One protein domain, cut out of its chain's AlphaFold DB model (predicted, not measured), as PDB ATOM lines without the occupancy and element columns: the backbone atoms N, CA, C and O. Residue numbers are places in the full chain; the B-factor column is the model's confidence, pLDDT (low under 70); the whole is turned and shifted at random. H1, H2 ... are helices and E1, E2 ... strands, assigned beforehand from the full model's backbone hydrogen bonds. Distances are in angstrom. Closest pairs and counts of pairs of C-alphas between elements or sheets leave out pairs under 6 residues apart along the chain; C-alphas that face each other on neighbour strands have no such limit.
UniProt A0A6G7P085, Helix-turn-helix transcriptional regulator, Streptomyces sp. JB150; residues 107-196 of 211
ATOM      1  N   ASP A 107      10.820 -36.430 -26.516       84.56
ATOM      2  CA  ASP A 107      11.114 -36.841 -25.138       84.56
ATOM      3  C   ASP A 107      12.605 -37.171 -25.008       84.56
ATOM      4  O   ASP A 107      13.022 -38.326 -24.925       84.56
ATOM      5  N   HIS A 108      13.431 -36.127 -25.091       85.25
ATOM      6  CA  HIS A 108      14.884 -36.223 -24.991       85.25
ATOM      7  C   HIS A 108      15.388 -35.389 -23.818       85.25
ATOM      8  O   HIS A 108      14.832 -34.337 -23.495       85.25
ATOM      9  N   ARG A 109      16.473 -35.843 -23.187       88.19
ATOM     10  CA  ARG A 109      17.164 -35.098 -22.134       88.19
ATOM     11  C   ARG A 109      18.634 -34.959 -22.472       88.19
ATOM     12  O   ARG A 109      19.280 -35.915 -22.883       88.19
ATOM     13  N   PHE A 110      19.158 -33.767 -22.241       89.62
ATOM     14  CA  PHE A 110      20.525 -33.396 -22.548       89.62
ATOM     15  C   PHE A 110      21.232 -32.981 -21.264       89.62
ATOM     16  O   PHE A 110      20.814 -32.042 -20.581       89.62
ATOM     17  N   ALA A 111      22.318 -33.676 -20.941       90.94
ATOM     18  CA  ALA A 111      23.263 -33.267 -19.915       90.94
ATOM     19  C   ALA A 111      24.550 -32.825 -20.602       90.94
ATOM     20  O   ALA A 111      25.241 -33.620 -21.230       90.94
ATOM     21  N   ILE A 112      24.850 -31.535 -20.506       90.75
ATOM     22  CA  ILE A 112      26.008 -30.918 -21.134       90.75
ATOM     23  C   ILE A 112      26.911 -30.415 -20.020       90.75
ATOM     24  O   ILE A 112      26.473 -29.682 -19.132       90.75
ATOM     25  N   LEU A 113      28.181 -30.792 -20.073       88.81
ATOM     26  CA  LEU A 113      29.199 -30.293 -19.166       88.81
ATOM     27  C   LEU A 113      30.303 -29.646 -19.992       88.81
ATOM     28  O   LEU A 113      30.841 -30.272 -20.902       88.81
ATOM     29  N   VAL A 114      30.615 -28.390 -19.690       89.00
ATOM     30  CA  VAL A 114      31.673 -27.642 -20.374       89.00
ATOM     31  C   VAL A 114      32.696 -27.127 -19.382       89.00
ATOM     32  O   VAL A 114      32.385 -26.830 -18.232       89.00
ATOM     33  N   GLU A 115      33.922 -26.972 -19.852       88.19
ATOM     34  CA  GLU A 115      34.971 -26.300 -19.102       88.19
ATOM     35  C   GLU A 115      34.777 -24.786 -19.114       88.19
ATOM     36  O   GLU A 115      34.499 -24.203 -20.164       88.19
ATOM     37  N   GLU A 116      35.007 -24.120 -17.979       91.31
ATOM     38  CA  GLU A 116      34.990 -22.652 -17.915       91.31
ATOM     39  C   GLU A 116      35.955 -22.033 -18.942       91.31
ATOM     40  O   GLU A 116      35.662 -20.996 -19.539       91.31
ATOM     41  N   ALA A 117      37.080 -22.704 -19.213       88.56
ATOM     42  CA  ALA A 117      38.060 -22.283 -20.211       88.56
ATOM     43  C   ALA A 117      37.464 -22.108 -21.613       88.56
ATOM     44  O   ALA A 117      37.799 -21.141 -22.301       88.56
ATOM     45  N   VAL A 118      36.542 -22.988 -22.015       87.31
ATOM     46  CA  VAL A 118      35.921 -22.952 -23.347       87.31
ATOM     47  C   VAL A 118      35.101 -21.679 -23.530       87.31
ATOM     48  O   VAL A 118      35.136 -21.074 -24.598       87.31
ATOM     49  N   LEU A 119      34.435 -21.204 -22.473       88.44
ATOM     50  CA  LEU A 119      33.645 -19.969 -22.514       88.44
ATOM     51  C   LEU A 119      34.512 -18.709 -22.682       88.44
ATOM     52  O   LEU A 119      33.999 -17.650 -23.043       88.44
ATOM     53  N   ARG A 120      35.825 -18.811 -22.435       85.00
ATOM     54  CA  ARG A 120      36.783 -17.706 -22.585       85.00
ATOM     55  C   ARG A 120      37.501 -17.702 -23.936       85.00
ATOM     56  O   ARG A 120      38.132 -16.696 -24.269       85.00
ATOM     57  N   TYR A 121      37.409 -18.770 -24.731       82.94
ATOM     58  CA  TYR A 121      37.988 -18.797 -26.073       82.94
ATOM     59  C   TYR A 121      37.192 -17.895 -27.018       82.94
ATOM     60  O   TYR A 121      36.037 -18.153 -27.351       82.94
ATOM     61  N   ARG A 122      37.820 -16.790 -27.437       76.06
ATOM     62  CA  ARG A 122      37.182 -15.777 -28.283       76.06
ATOM     63  C   ARG A 122      37.183 -16.220 -29.738       76.06
ATOM     64  O   ARG A 122      38.152 -16.009 -30.462       76.06
ATOM     65  N   MET A 123      36.059 -16.776 -30.162       71.00
ATOM     66  CA  MET A 123      35.771 -17.053 -31.564       71.00
ATOM     67  C   MET A 123      34.929 -15.903 -32.123       71.00
ATOM     68  O   MET A 123      33.704 -15.917 -32.061       71.00
ATOM     69  N   GLY A 124      35.606 -14.867 -32.623       75.44
ATOM     70  CA  GLY A 124      34.973 -13.639 -33.110       75.44
ATOM     71  C   GLY A 124      35.075 -12.463 -32.133       75.44
ATOM     72  O   GLY A 124      35.888 -12.449 -31.205       75.44
ATOM     73  N   ASN A 125      34.281 -11.422 -32.387       79.94
ATOM     74  CA  ASN A 125      34.320 -10.187 -31.604       79.94
ATOM     75  C   ASN A 125      33.503 -10.303 -30.294       79.94
ATOM     76  O   ASN A 125      32.890 -11.328 -30.000       79.94
ATOM     77  N   ALA A 126      33.535  -9.255 -29.465       86.31
ATOM     78  CA  ALA A 126      32.850  -9.255 -28.167       86.31
ATOM     79  C   ALA A 126      31.321  -9.393 -28.285       86.31
ATOM     80  O   ALA A 126      30.709 -10.072 -27.467       86.31
ATOM     81  N   GLU A 127      30.725  -8.785 -29.310       83.94
ATOM     82  CA  GLU A 127      29.285  -8.844 -29.564       83.94
ATOM     83  C   GLU A 127      28.837 -10.269 -29.911       83.94
ATOM     84  O   GLU A 127      27.883 -10.779 -29.323       83.94
ATOM     85  N   VAL A 128      29.589 -10.960 -30.775       83.94
ATOM     86  CA  VAL A 128      29.351 -12.374 -31.102       83.94
ATOM     87  C   VAL A 128      29.428 -13.237 -29.844       83.94
ATOM     88  O   VAL A 128      28.529 -14.041 -29.602       83.94
ATOM     89  N   MET A 129      30.458 -13.050 -29.013       86.00
ATOM     90  CA  MET A 129      30.615 -13.811 -27.767       86.00
ATOM     91  C   MET A 129      29.465 -13.563 -26.784       86.00
ATOM     92  O   MET A 129      28.948 -14.513 -26.199       86.00
ATOM     93  N   ALA A 130      29.023 -12.311 -26.629       88.06
ATOM     94  CA  ALA A 130      27.868 -11.978 -25.797       88.06
ATOM     95  C   ALA A 130      26.589 -12.663 -26.311       88.06
ATOM     96  O   ALA A 130      25.839 -13.235 -25.520       88.06
ATOM     97  N   GLY A 131      26.384 -12.684 -27.632       88.44
ATOM     98  CA  GLY A 131      25.289 -13.414 -28.270       88.44
ATOM     99  C   GLY A 131      25.341 -14.925 -28.012       88.44
ATOM    100  O   GLY A 131      24.315 -15.522 -27.687       88.44
ATOM    101  N   GLN A 132      26.525 -15.545 -28.084       86.62
ATOM    102  CA  GLN A 132      26.703 -16.972 -27.773       86.62
ATOM    103  C   GLN A 132      26.349 -17.283 -26.311       86.62
ATOM    104  O   GLN A 132      25.594 -18.217 -26.050       86.62
ATOM    105  N   LEU A 133      26.831 -16.481 -25.356       90.62
ATOM    106  CA  LEU A 133      26.509 -16.649 -23.934       90.62
ATOM    107  C   LEU A 133      25.015 -16.427 -23.656       90.62
ATOM    108  O   LEU A 133      24.405 -17.204 -22.924       90.62
ATOM    109  N   GLY A 134      24.403 -15.419 -24.283       90.94
ATOM    110  CA  GLY A 134      22.958 -15.194 -24.210       90.94
ATOM    111  C   GLY A 134      22.155 -16.380 -24.752       90.94
ATOM    112  O   GLY A 134      21.156 -16.779 -24.153       90.94
ATOM    113  N   HIS A 135      22.620 -17.003 -25.838       88.94
ATOM    114  CA  HIS A 135      22.000 -18.213 -26.369       88.94
ATOM    115  C   HIS A 135      22.116 -19.397 -25.399       88.94
ATOM    116  O   HIS A 135      21.120 -20.084 -25.180       88.94
ATOM    117  N   LEU A 136      23.280 -19.601 -24.768       90.38
ATOM    118  CA  LEU A 136      23.457 -20.631 -23.738       90.38
ATOM    119  C   LEU A 136      22.489 -20.429 -22.563       90.38
ATOM    120  O   LEU A 136      21.813 -21.369 -22.155       90.38
ATOM    121  N   LEU A 137      22.353 -19.196 -22.072       90.88
ATOM    122  CA  LEU A 137      21.395 -18.869 -21.010       90.88
ATOM    123  C   LEU A 137      19.946 -19.143 -21.432       90.88
ATOM    124  O   LEU A 137      19.153 -19.642 -20.637       90.88
ATOM    125  N   SER A 138      19.599 -18.861 -22.690       91.00
ATOM    126  CA  SER A 138      18.270 -19.155 -23.226       91.00
ATOM    127  C   SER A 138      17.989 -20.659 -23.260       91.00
ATOM    128  O   SER A 138      16.949 -21.087 -22.760       91.00
ATOM    129  N   ILE A 139      18.907 -21.485 -23.772       89.38
ATOM    130  CA  ILE A 139      18.688 -22.941 -23.831       89.38
ATOM    131  C   ILE A 139      18.688 -23.595 -22.445       89.38
ATOM    132  O   ILE A 139      18.008 -24.596 -22.258       89.38
ATOM    133  N   MET A 140      19.376 -23.013 -21.457       89.38
ATOM    134  CA  MET A 140      19.347 -23.476 -20.062       89.38
ATOM    135  C   MET A 140      17.966 -23.359 -19.406       89.38
ATOM    136  O   MET A 140      17.737 -23.980 -18.373       89.38
ATOM    137  N   SER A 141      17.049 -22.576 -19.983       89.81
ATOM    138  CA  SER A 141      15.661 -22.502 -19.514       89.81
ATOM    139  C   SER A 141      14.787 -23.664 -20.008       89.81
ATOM    140  O   SER A 141      13.667 -23.829 -19.526       89.81
ATOM    141  N   LEU A 142      15.274 -24.474 -20.959       89.75
ATOM    142  CA  LEU A 142      14.530 -25.614 -21.485       89.75
ATOM    143  C   LEU A 142      14.544 -26.772 -20.474       89.75
ATOM    144  O   LEU A 142      15.616 -27.161 -20.015       89.75
ATOM    145  N   PRO A 143      13.392 -27.404 -20.181       88.56
ATOM    146  CA  PRO A 143      13.313 -28.495 -19.204       88.56
ATOM    147  C   PRO A 143      14.084 -29.751 -19.639       88.56
ATOM    148  O   PRO A 143      14.491 -30.554 -18.800       88.56
ATOM    149  N   ALA A 144      14.300 -29.914 -20.946       87.88
ATOM    150  CA  ALA A 144      15.079 -30.998 -21.527       87.88
ATOM    151  C   ALA A 144      16.599 -30.810 -21.368       87.88
ATOM    152  O   ALA A 144      17.346 -31.751 -21.620       87.88
ATOM    153  N   VAL A 145      17.082 -29.625 -20.980       91.38
ATOM    154  CA  VAL A 145      18.510 -29.284 -21.015       91.38
ATOM    155  C   VAL A 145      19.041 -29.010 -19.614       91.38
ATOM    156  O   VAL A 145      18.530 -28.179 -18.872       91.38
ATOM    157  N   SER A 146      20.148 -29.662 -19.279       91.69
ATOM    158  CA  SER A 146      20.972 -29.335 -18.122       91.69
ATOM    159  C   SER A 146      22.382 -28.988 -18.593       91.69
ATOM    160  O   SER A 146      23.062 -29.810 -19.198       91.69
ATOM    161  N   LEU A 147      22.817 -27.754 -18.336       91.62
ATOM    162  CA  LEU A 147      24.167 -27.281 -18.655       91.62
ATOM    163  C   LEU A 147      24.934 -27.041 -17.354       91.62
ATOM    164  O   LEU A 147      24.489 -26.289 -16.486       91.62
ATOM    165  N   GLY A 148      26.067 -27.714 -17.188       90.56
ATOM    166  CA  GLY A 148      27.036 -27.481 -16.125       90.56
ATOM    167  C   GLY A 148      28.305 -26.835 -16.668       90.56
ATOM    168  O   GLY A 148      28.708 -27.101 -17.799       90.56
ATOM    169  N   VAL A 149      28.949 -26.024 -15.832       91.12
ATOM    170  CA  VAL A 149      30.276 -25.468 -16.099       91.12
ATOM    171  C   VAL A 149      31.224 -25.984 -15.026       91.12
ATOM    172  O   VAL A 149      30.928 -25.852 -13.838       91.12
ATOM    173  N   VAL A 150      32.344 -26.574 -15.433       87.62
ATOM    174  CA  VAL A 150      33.424 -26.960 -14.524       87.62
ATOM    175  C   VAL A 150      34.338 -25.746 -14.333       87.62
ATOM    176  O   VAL A 150      34.932 -25.285 -15.312       87.62
ATOM    177  N   PRO A 151      34.432 -25.184 -13.114       90.19
ATOM    178  CA  PRO A 151      35.230 -23.988 -12.868       90.19
ATOM    179  C   PRO A 151      36.730 -24.295 -12.902       90.19
ATOM    180  O   PRO A 151      37.151 -25.418 -12.619       90.19
ATOM    181  N   PHE A 152      37.560 -23.274 -13.138       87.12
ATOM    182  CA  PHE A 152      39.026 -23.409 -13.061       87.12
ATOM    183  C   PHE A 152      39.533 -23.898 -11.702       87.12
ATOM    184  O   PHE A 152      40.592 -24.513 -11.623       87.12
ATOM    185  N   SER A 153      38.788 -23.613 -10.634       88.38
ATOM    186  CA  SER A 153      39.127 -24.018  -9.271       88.38
ATOM    187  C   SER A 153      38.755 -25.467  -8.951       88.38
ATOM    188  O   SER A 153      39.002 -25.910  -7.834       88.38
ATOM    189  N   ALA A 154      38.109 -26.196  -9.868       85.62
ATOM    190  CA  ALA A 154      37.761 -27.589  -9.634       85.62
ATOM    191  C   ALA A 154      39.024 -28.461  -9.608       85.62
ATOM    192  O   ALA A 154      39.805 -28.478 -10.562       85.62
ATOM    193  N   GLU A 155      39.197 -29.231  -8.534       80.75
ATOM    194  CA  GLU A 155      40.238 -30.253  -8.473       80.75
ATOM    195  C   GLU A 155      39.922 -31.391  -9.444       80.75
ATOM    196  O   GLU A 155      38.805 -31.920  -9.479       80.75
ATOM    197  N   ARG A 156      40.920 -31.787 -10.237       70.19
ATOM    198  CA  ARG A 156      40.776 -32.849 -11.232       70.19
ATOM    199  C   ARG A 156      41.533 -34.095 -10.829       70.19
ATOM    200  O   ARG A 156      42.725 -34.043 -10.551       70.19
ATOM    201  N   GLY A 157      40.848 -35.231 -10.927       70.88
ATOM    202  CA  GLY A 157      41.479 -36.551 -10.895       70.88
ATOM    203  C   GLY A 157      41.975 -37.035 -12.264       70.88
ATOM    204  O   GLY A 157      42.586 -38.095 -12.338       70.88
ATOM    205  N   MET A 158      41.687 -36.301 -13.347       70.31
ATOM    206  CA  MET A 158      42.029 -36.686 -14.719       70.31
ATOM    207  C   MET A 158      42.291 -35.451 -15.596       70.31
ATOM    208  O   MET A 158      41.686 -34.395 -15.392       70.31
ATOM    209  N   TRP A 159      43.173 -35.592 -16.587       67.81
ATOM    210  CA  TRP A 159      43.420 -34.562 -17.600       67.81
ATOM    211  C   TRP A 159      42.190 -34.355 -18.497       67.81
ATOM    212  O   TRP A 159      41.513 -35.332 -18.809       67.81
ATOM    213  N   PRO A 160      41.889 -33.120 -18.938       67.19
ATOM    214  CA  PRO A 160      40.868 -32.900 -19.957       67.19
ATOM    215  C   PRO A 160      41.211 -33.696 -21.223       67.19
ATOM    216  O   PRO A 160      42.320 -33.573 -21.742       67.19
ATOM    217  N   LEU A 161      40.267 -34.515 -21.682       73.81
ATOM    218  CA  LEU A 161      40.372 -35.287 -22.919       73.81
ATOM    219  C   LEU A 161      39.621 -34.586 -24.055       73.81
ATOM    220  O   LEU A 161      39.060 -33.500 -23.882       73.81
ATOM    221  N   GLU A 162      39.621 -35.218 -25.222       79.00
ATOM    222  CA  GLU A 162      38.831 -34.812 -26.372       79.00
ATOM    223  C   GLU A 162      37.335 -34.752 -26.035       79.00
ATOM    224  O   GLU A 162      36.825 -35.491 -25.187       79.00
ATOM    225  N   THR A 163      36.614 -33.869 -26.726       83.69
ATOM    226  CA  THR A 163      35.163 -33.765 -26.575       83.69
ATOM    227  C   THR A 163      34.510 -35.089 -26.952       83.69
ATOM    228  O   THR A 163      34.731 -35.623 -28.043       83.69
ATOM    229  N   PHE A 164      33.648 -35.581 -26.069       86.44
ATOM    230  CA  PHE A 164      32.843 -36.763 -26.319       86.44
ATOM    231  C   PHE A 164      31.371 -36.516 -25.993       86.44
ATOM    232  O   PHE A 164      31.020 -35.642 -25.203       86.44
ATOM    233  N   SER A 165      30.500 -37.293 -26.627       88.12
ATOM    234  CA  SER A 165      29.059 -37.328 -26.378       88.12
ATOM    235  C   SER A 165      28.633 -38.760 -26.106       88.12
ATOM    236  O   SER A 165      29.100 -39.680 -26.775       88.12
ATOM    237  N   ILE A 166      27.752 -38.951 -25.129       86.38
ATOM    238  CA  ILE A 166      27.177 -40.256 -24.802       86.38
ATOM    239  C   ILE A 166      25.704 -40.227 -25.206       86.38
ATOM    240  O   ILE A 166      24.985 -39.290 -24.858       86.38
ATOM    241  N   TYR A 167      25.278 -41.239 -25.955       87.00
ATOM    242  CA  TYR A 167      23.898 -41.451 -26.366       87.00
ATOM    243  C   TYR A 167      23.368 -42.667 -25.614       87.00
ATOM    244  O   TYR A 167      23.781 -43.804 -25.868       87.00
ATOM    245  N   ASP A 168      22.485 -42.394 -24.657       85.25
ATOM    246  CA  ASP A 168      21.953 -43.380 -23.720       85.25
ATOM    247  C   ASP A 168      23.089 -44.180 -23.050       85.25
ATOM    248  O   ASP A 168      24.041 -43.587 -22.551       85.25
ATOM    249  N   ASN A 169      23.015 -45.513 -23.032       80.06
ATOM    250  CA  ASN A 169      24.087 -46.381 -22.524       80.06
ATOM    251  C   ASN A 169      24.691 -47.278 -23.614       80.06
ATOM    252  O   ASN A 169      25.419 -48.222 -23.309       80.06
ATOM    253  N   ASP A 170      24.396 -46.978 -24.880       81.81
ATOM    254  CA  ASP A 170      24.692 -47.869 -26.004       81.81
ATOM    255  C   ASP A 170      25.815 -47.340 -26.901       81.81
ATOM    256  O   ASP A 170      26.404 -48.098 -27.679       81.81
ATOM    257  N   GLN A 171      26.139 -46.044 -26.810       85.25
ATOM    258  CA  GLN A 171      27.162 -45.440 -27.653       85.25
ATOM    259  C   GLN A 171      27.813 -44.215 -27.005       85.25
ATOM    260  O   GLN A 171      27.133 -43.283 -26.586       85.25
ATOM    261  N   ALA A 172      29.142 -44.164 -27.044       84.19
ATOM    262  CA  ALA A 172      29.902 -42.930 -26.891       84.19
ATOM    263  C   ALA A 172      30.558 -42.554 -28.227       84.19
ATOM    264  O   ALA A 172      30.985 -43.413 -29.002       84.19
ATOM    265  N   GLN A 173      30.621 -41.261 -28.513       83.25
ATOM    266  CA  GLN A 173      31.236 -40.710 -29.712       83.25
ATOM    267  C   GLN A 173      32.293 -39.694 -29.305       83.25
ATOM    268  O   GLN A 173      31.990 -38.783 -28.541       83.25
ATOM    269  N   VAL A 174      33.502 -39.829 -29.841       83.19
ATOM    270  CA  VAL A 174      34.604 -38.883 -29.630       83.19
ATOM    271  C   VAL A 174      34.882 -38.161 -30.936       83.19
ATOM    272  O   VAL A 174      35.068 -38.808 -31.971       83.19
ATOM    273  N   GLU A 175      34.903 -36.833 -30.896       70.94
ATOM    274  CA  GLU A 175      35.221 -36.010 -32.059       70.94
ATOM    275  C   GLU A 175      36.707 -35.644 -32.050       70.94
ATOM    276  O   GLU A 175      37.222 -35.041 -31.109       70.94
ATOM    277  N   LEU A 176      37.400 -36.028 -33.117       69.75
ATOM    278  CA  LEU A 176      38.792 -35.695 -33.381       69.75
ATOM    279  C   LEU A 176      38.849 -34.698 -34.537       69.75
ATOM    280  O   LEU A 176      37.915 -34.568 -35.325       69.75
ATOM    281  N   LEU A 177      39.998 -34.042 -34.696       48.28
ATOM    282  CA  LEU A 177      40.189 -33.007 -35.715       48.28
ATOM    283  C   LEU A 177      39.788 -33.448 -37.138       48.28
ATOM    284  O   LEU A 177      39.308 -32.636 -37.925       48.28
ATOM    285  N   THR A 178      40.013 -34.716 -37.481       49.88
ATOM    286  CA  THR A 178      39.778 -35.253 -38.830       49.88
ATOM    287  C   THR A 178      38.846 -36.461 -38.862       49.88
ATOM    288  O   THR A 178      38.552 -36.962 -39.945       49.88
ATOM    289  N   ALA A 179      38.399 -36.957 -37.707       50.41
ATOM    290  CA  ALA A 179      37.679 -38.221 -37.602       50.41
ATOM    291  C   ALA A 179      36.741 -38.234 -36.394       50.41
ATOM    292  O   ALA A 179      36.888 -37.441 -35.472       50.41
ATOM    293  N   ALA A 180      35.811 -39.181 -36.376       65.75
ATOM    294  CA  ALA A 180      35.024 -39.487 -35.192       65.75
ATOM    295  C   ALA A 180      35.214 -40.956 -34.816       65.75
ATOM    296  O   ALA A 180      35.150 -41.835 -35.680       65.75
ATOM    297  N   VAL A 181      35.423 -41.223 -33.531       77.00
ATOM    298  CA  VAL A 181      35.517 -42.580 -32.988       77.00
ATOM    299  C   VAL A 181      34.184 -42.944 -32.353       77.00
ATOM    300  O   VAL A 181      33.626 -42.163 -31.584       77.00
ATOM    301  N   ASN A 182      33.671 -44.132 -32.677       79.81
ATOM    302  CA  ASN A 182      32.449 -44.667 -32.084       79.81
ATOM    303  C   ASN A 182      32.781 -45.828 -31.172       79.81
ATOM    304  O   ASN A 182      33.301 -46.847 -31.620       79.81
ATOM    305  N   VAL A 183      32.432 -45.661 -29.908       78.44
ATOM    306  CA  VAL A 183      32.651 -46.636 -28.856       78.44
ATOM    307  C   VAL A 183      31.307 -47.264 -28.527       78.44
ATOM    308  O   VAL A 183      30.388 -46.583 -28.075       78.44
ATOM    309  N   THR A 184      31.189 -48.563 -28.785       86.38
ATOM    310  CA  THR A 184      29.957 -49.335 -28.550       86.38
ATOM    311  C   THR A 184      30.165 -50.501 -27.586       86.38
ATOM    312  O   THR A 184      29.209 -51.186 -27.239       86.38
ATOM    313  N   ALA A 185      31.406 -50.782 -27.175       85.31
ATOM    314  CA  ALA A 185      31.670 -51.831 -26.198       85.31
ATOM    315  C   ALA A 185      31.177 -51.368 -24.812       85.31
ATOM    316  O   ALA A 185      31.652 -50.339 -24.323       85.31
ATOM    317  N   PRO A 186      30.277 -52.110 -24.136       89.38
ATOM    318  CA  PRO A 186      29.694 -51.665 -22.866       89.38
ATOM    319  C   PRO A 186      30.733 -51.350 -21.784       89.38
ATOM    320  O   PRO A 186      30.585 -50.392 -21.030       89.38
ATOM    321  N   SER A 187      31.825 -52.119 -21.737       90.00
ATOM    322  CA  SER A 187      32.930 -51.892 -20.800       90.00
ATOM    323  C   SER A 187      33.665 -50.575 -21.039       90.00
ATOM    324  O   SER A 187      34.151 -49.974 -20.087       90.00
ATOM    325  N   GLU A 188      33.761 -50.130 -22.292       90.31
ATOM    326  CA  GLU A 188      34.393 -48.860 -22.648       90.31
ATOM    327  C   GLU A 188      33.417 -47.699 -22.439       90.31
ATOM    328  O   GLU A 188      33.798 -46.691 -21.852       90.31
ATOM    329  N   ILE A 189      32.139 -47.859 -22.806       88.31
ATOM    330  CA  ILE A 189      31.087 -46.864 -22.528       88.31
ATOM    331  C   ILE A 189      31.041 -46.539 -21.030       88.31
ATOM    332  O   ILE A 189      31.014 -45.369 -20.654       88.31
ATOM    333  N   ALA A 190      31.127 -47.555 -20.165       88.56
ATOM    334  CA  ALA A 190      31.173 -47.365 -18.717       88.56
ATOM    335  C   ALA A 190      32.340 -46.466 -18.254       88.56
ATOM    336  O   ALA A 190      32.214 -45.763 -17.250       88.56
ATOM    337  N   GLN A 191      33.466 -46.447 -18.977       86.81
ATOM    338  CA  GLN A 191      34.585 -45.548 -18.678       86.81
ATOM    339  C   GLN A 191      34.258 -44.096 -19.043       86.81
ATOM    340  O   GLN A 191      34.539 -43.205 -18.243       86.81
ATOM    341  N   TYR A 192      33.608 -43.855 -20.187       86.69
ATOM    342  CA  TYR A 192      33.141 -42.517 -20.577       86.69
ATOM    343  C   TYR A 192      32.067 -41.987 -19.624       86.69
ATOM    344  O   TYR A 192      32.136 -40.833 -19.208       86.69
ATOM    345  N   VAL A 193      31.123 -42.837 -19.205       86.75
ATOM    346  CA  VAL A 193      30.112 -42.474 -18.197       86.75
ATOM    347  C   VAL A 193      30.782 -42.091 -16.879       86.75
ATOM    348  O   VAL A 193      30.433 -41.078 -16.292       86.75
ATOM    349  N   LYS A 194      31.797 -42.842 -16.431       83.50
ATOM    350  CA  LYS A 194      32.558 -42.509 -15.216       83.50
ATOM    351  C   LYS A 194      33.357 -41.208 -15.355       83.50
ATOM    352  O   LYS A 194      33.576 -40.518 -14.359       83.50
ATOM    353  N   ALA A 195      33.832 -40.902 -16.563       80.81
ATOM    354  CA  ALA A 195      34.545 -39.666 -16.858       80.81
ATOM    355  C   ALA A 195      33.614 -38.450 -16.875       80.81
ATOM    356  O   ALA A 195      34.062 -37.358 -16.534       80.81
ATOM    357  N   PHE A 196      32.338 -38.642 -17.227       78.75
ATOM    358  CA  PHE A 196      31.285 -37.653 -17.044       78.75
ATOM    359  C   PHE A 196      30.989 -37.550 -15.541       78.75
ATOM    360  O   PHE A 196      30.342 -38.433 -14.976       78.75
TER     361      PHE A 196
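What this domain is: This is residues 107 to 196 of the 211 residues of the protein "Helix-turn-helix transcriptional regulator" of Streptomyces sp. JB150 (UniProt A0A6G7P085). Two lobes sit side by side: in one, a ribbon of two parallel strands, E1 and E2, is joined by an arch of H1 and H2, with H2 set off from E1; in the other, a small antiparallel sheet, E3, E4 and E5, has H3 over one face. The long link of residues 151 to 163 joins the lobes, and E1 and E3 are near each other between them. The printed part has 90 residues, with three named helices and five named strands in the order E1 H1 H2 E2 E3 E4 E5 H3; the class is mixed, helices and strands. It is only just loose, close to compact, with a radius of gyration of the C-alphas of 15.0 A and spans of 43 by 33 by 30 A.

How they stand to each other: E1, residues 110 to 115, H1, residues 116 to 120, H2, residues 126 to 139, and E2, residues 145 to 150, form a strand-helix-strand unit, two parallel neighbour strands with helices between, and its crossover is right-handed. E1 and E2 stand at 19 degrees, with N 112 and O 146 at 2.8 A, within hydrogen-bond range. H1 and H2 are close but not clearly touching; their closest C-alphas, of Leu 119 and Leu 133, are 8.0 A apart. E3, residues 164 to 167, E4, residues 171 to 175, and E5, residues 180 to 183, form a meander, each strand the antiparallel neighbour of the one before. In the hairpin E3 and E4, N 165 and O 173 are within hydrogen-bond range at 2.8 A; in the hairpin E4 and E5, N 174 and O 181 are at 2.9 A. H3, residues 186 to 195, is on this sheet at a height over the sheet of 9.3 A, two layers with the helix on one face. It lies over E4 and only just over E3, where 3 of its C-alphas fall, slantwise at 53 degrees to E4 on the local plane; the closest C-alphas of H3 and E4, of Ile 189 and Ala 172, are 6.0 A apart. H1 and H2 are apart from E3, E4, E5 and H3. Every O i to N i+4 pair is within range in H2, 5 of 6 in H3 and 0 of 1 in H1, where 2 of 2 O i to N i+3 pairs are.

Where its parts are: E1 begins at C-alpha 110, (20.525, -33.396, -22.548), and is 16.5 A long; E2 is 16.4 A. H1 measures 7.0 A and H2 20.2 A, from C-alpha 126 at (32.850, -9.255, -28.167). E3, E4 and E5 measure 10.1, 13.2 and 9.8 A. H3, 14.3 A, ends at C-alpha 195, (34.545, -39.666, -16.858).

The domain as a whole: The C-alphas farthest apart, of Glu 127 and Ser 187, are 44.1 A apart. The printed part has no cut, and its one long link is E2 to E3. Mean pLDDT of the printed part is 83.4; residues 159 to 160 and 176 to 180 are under 70.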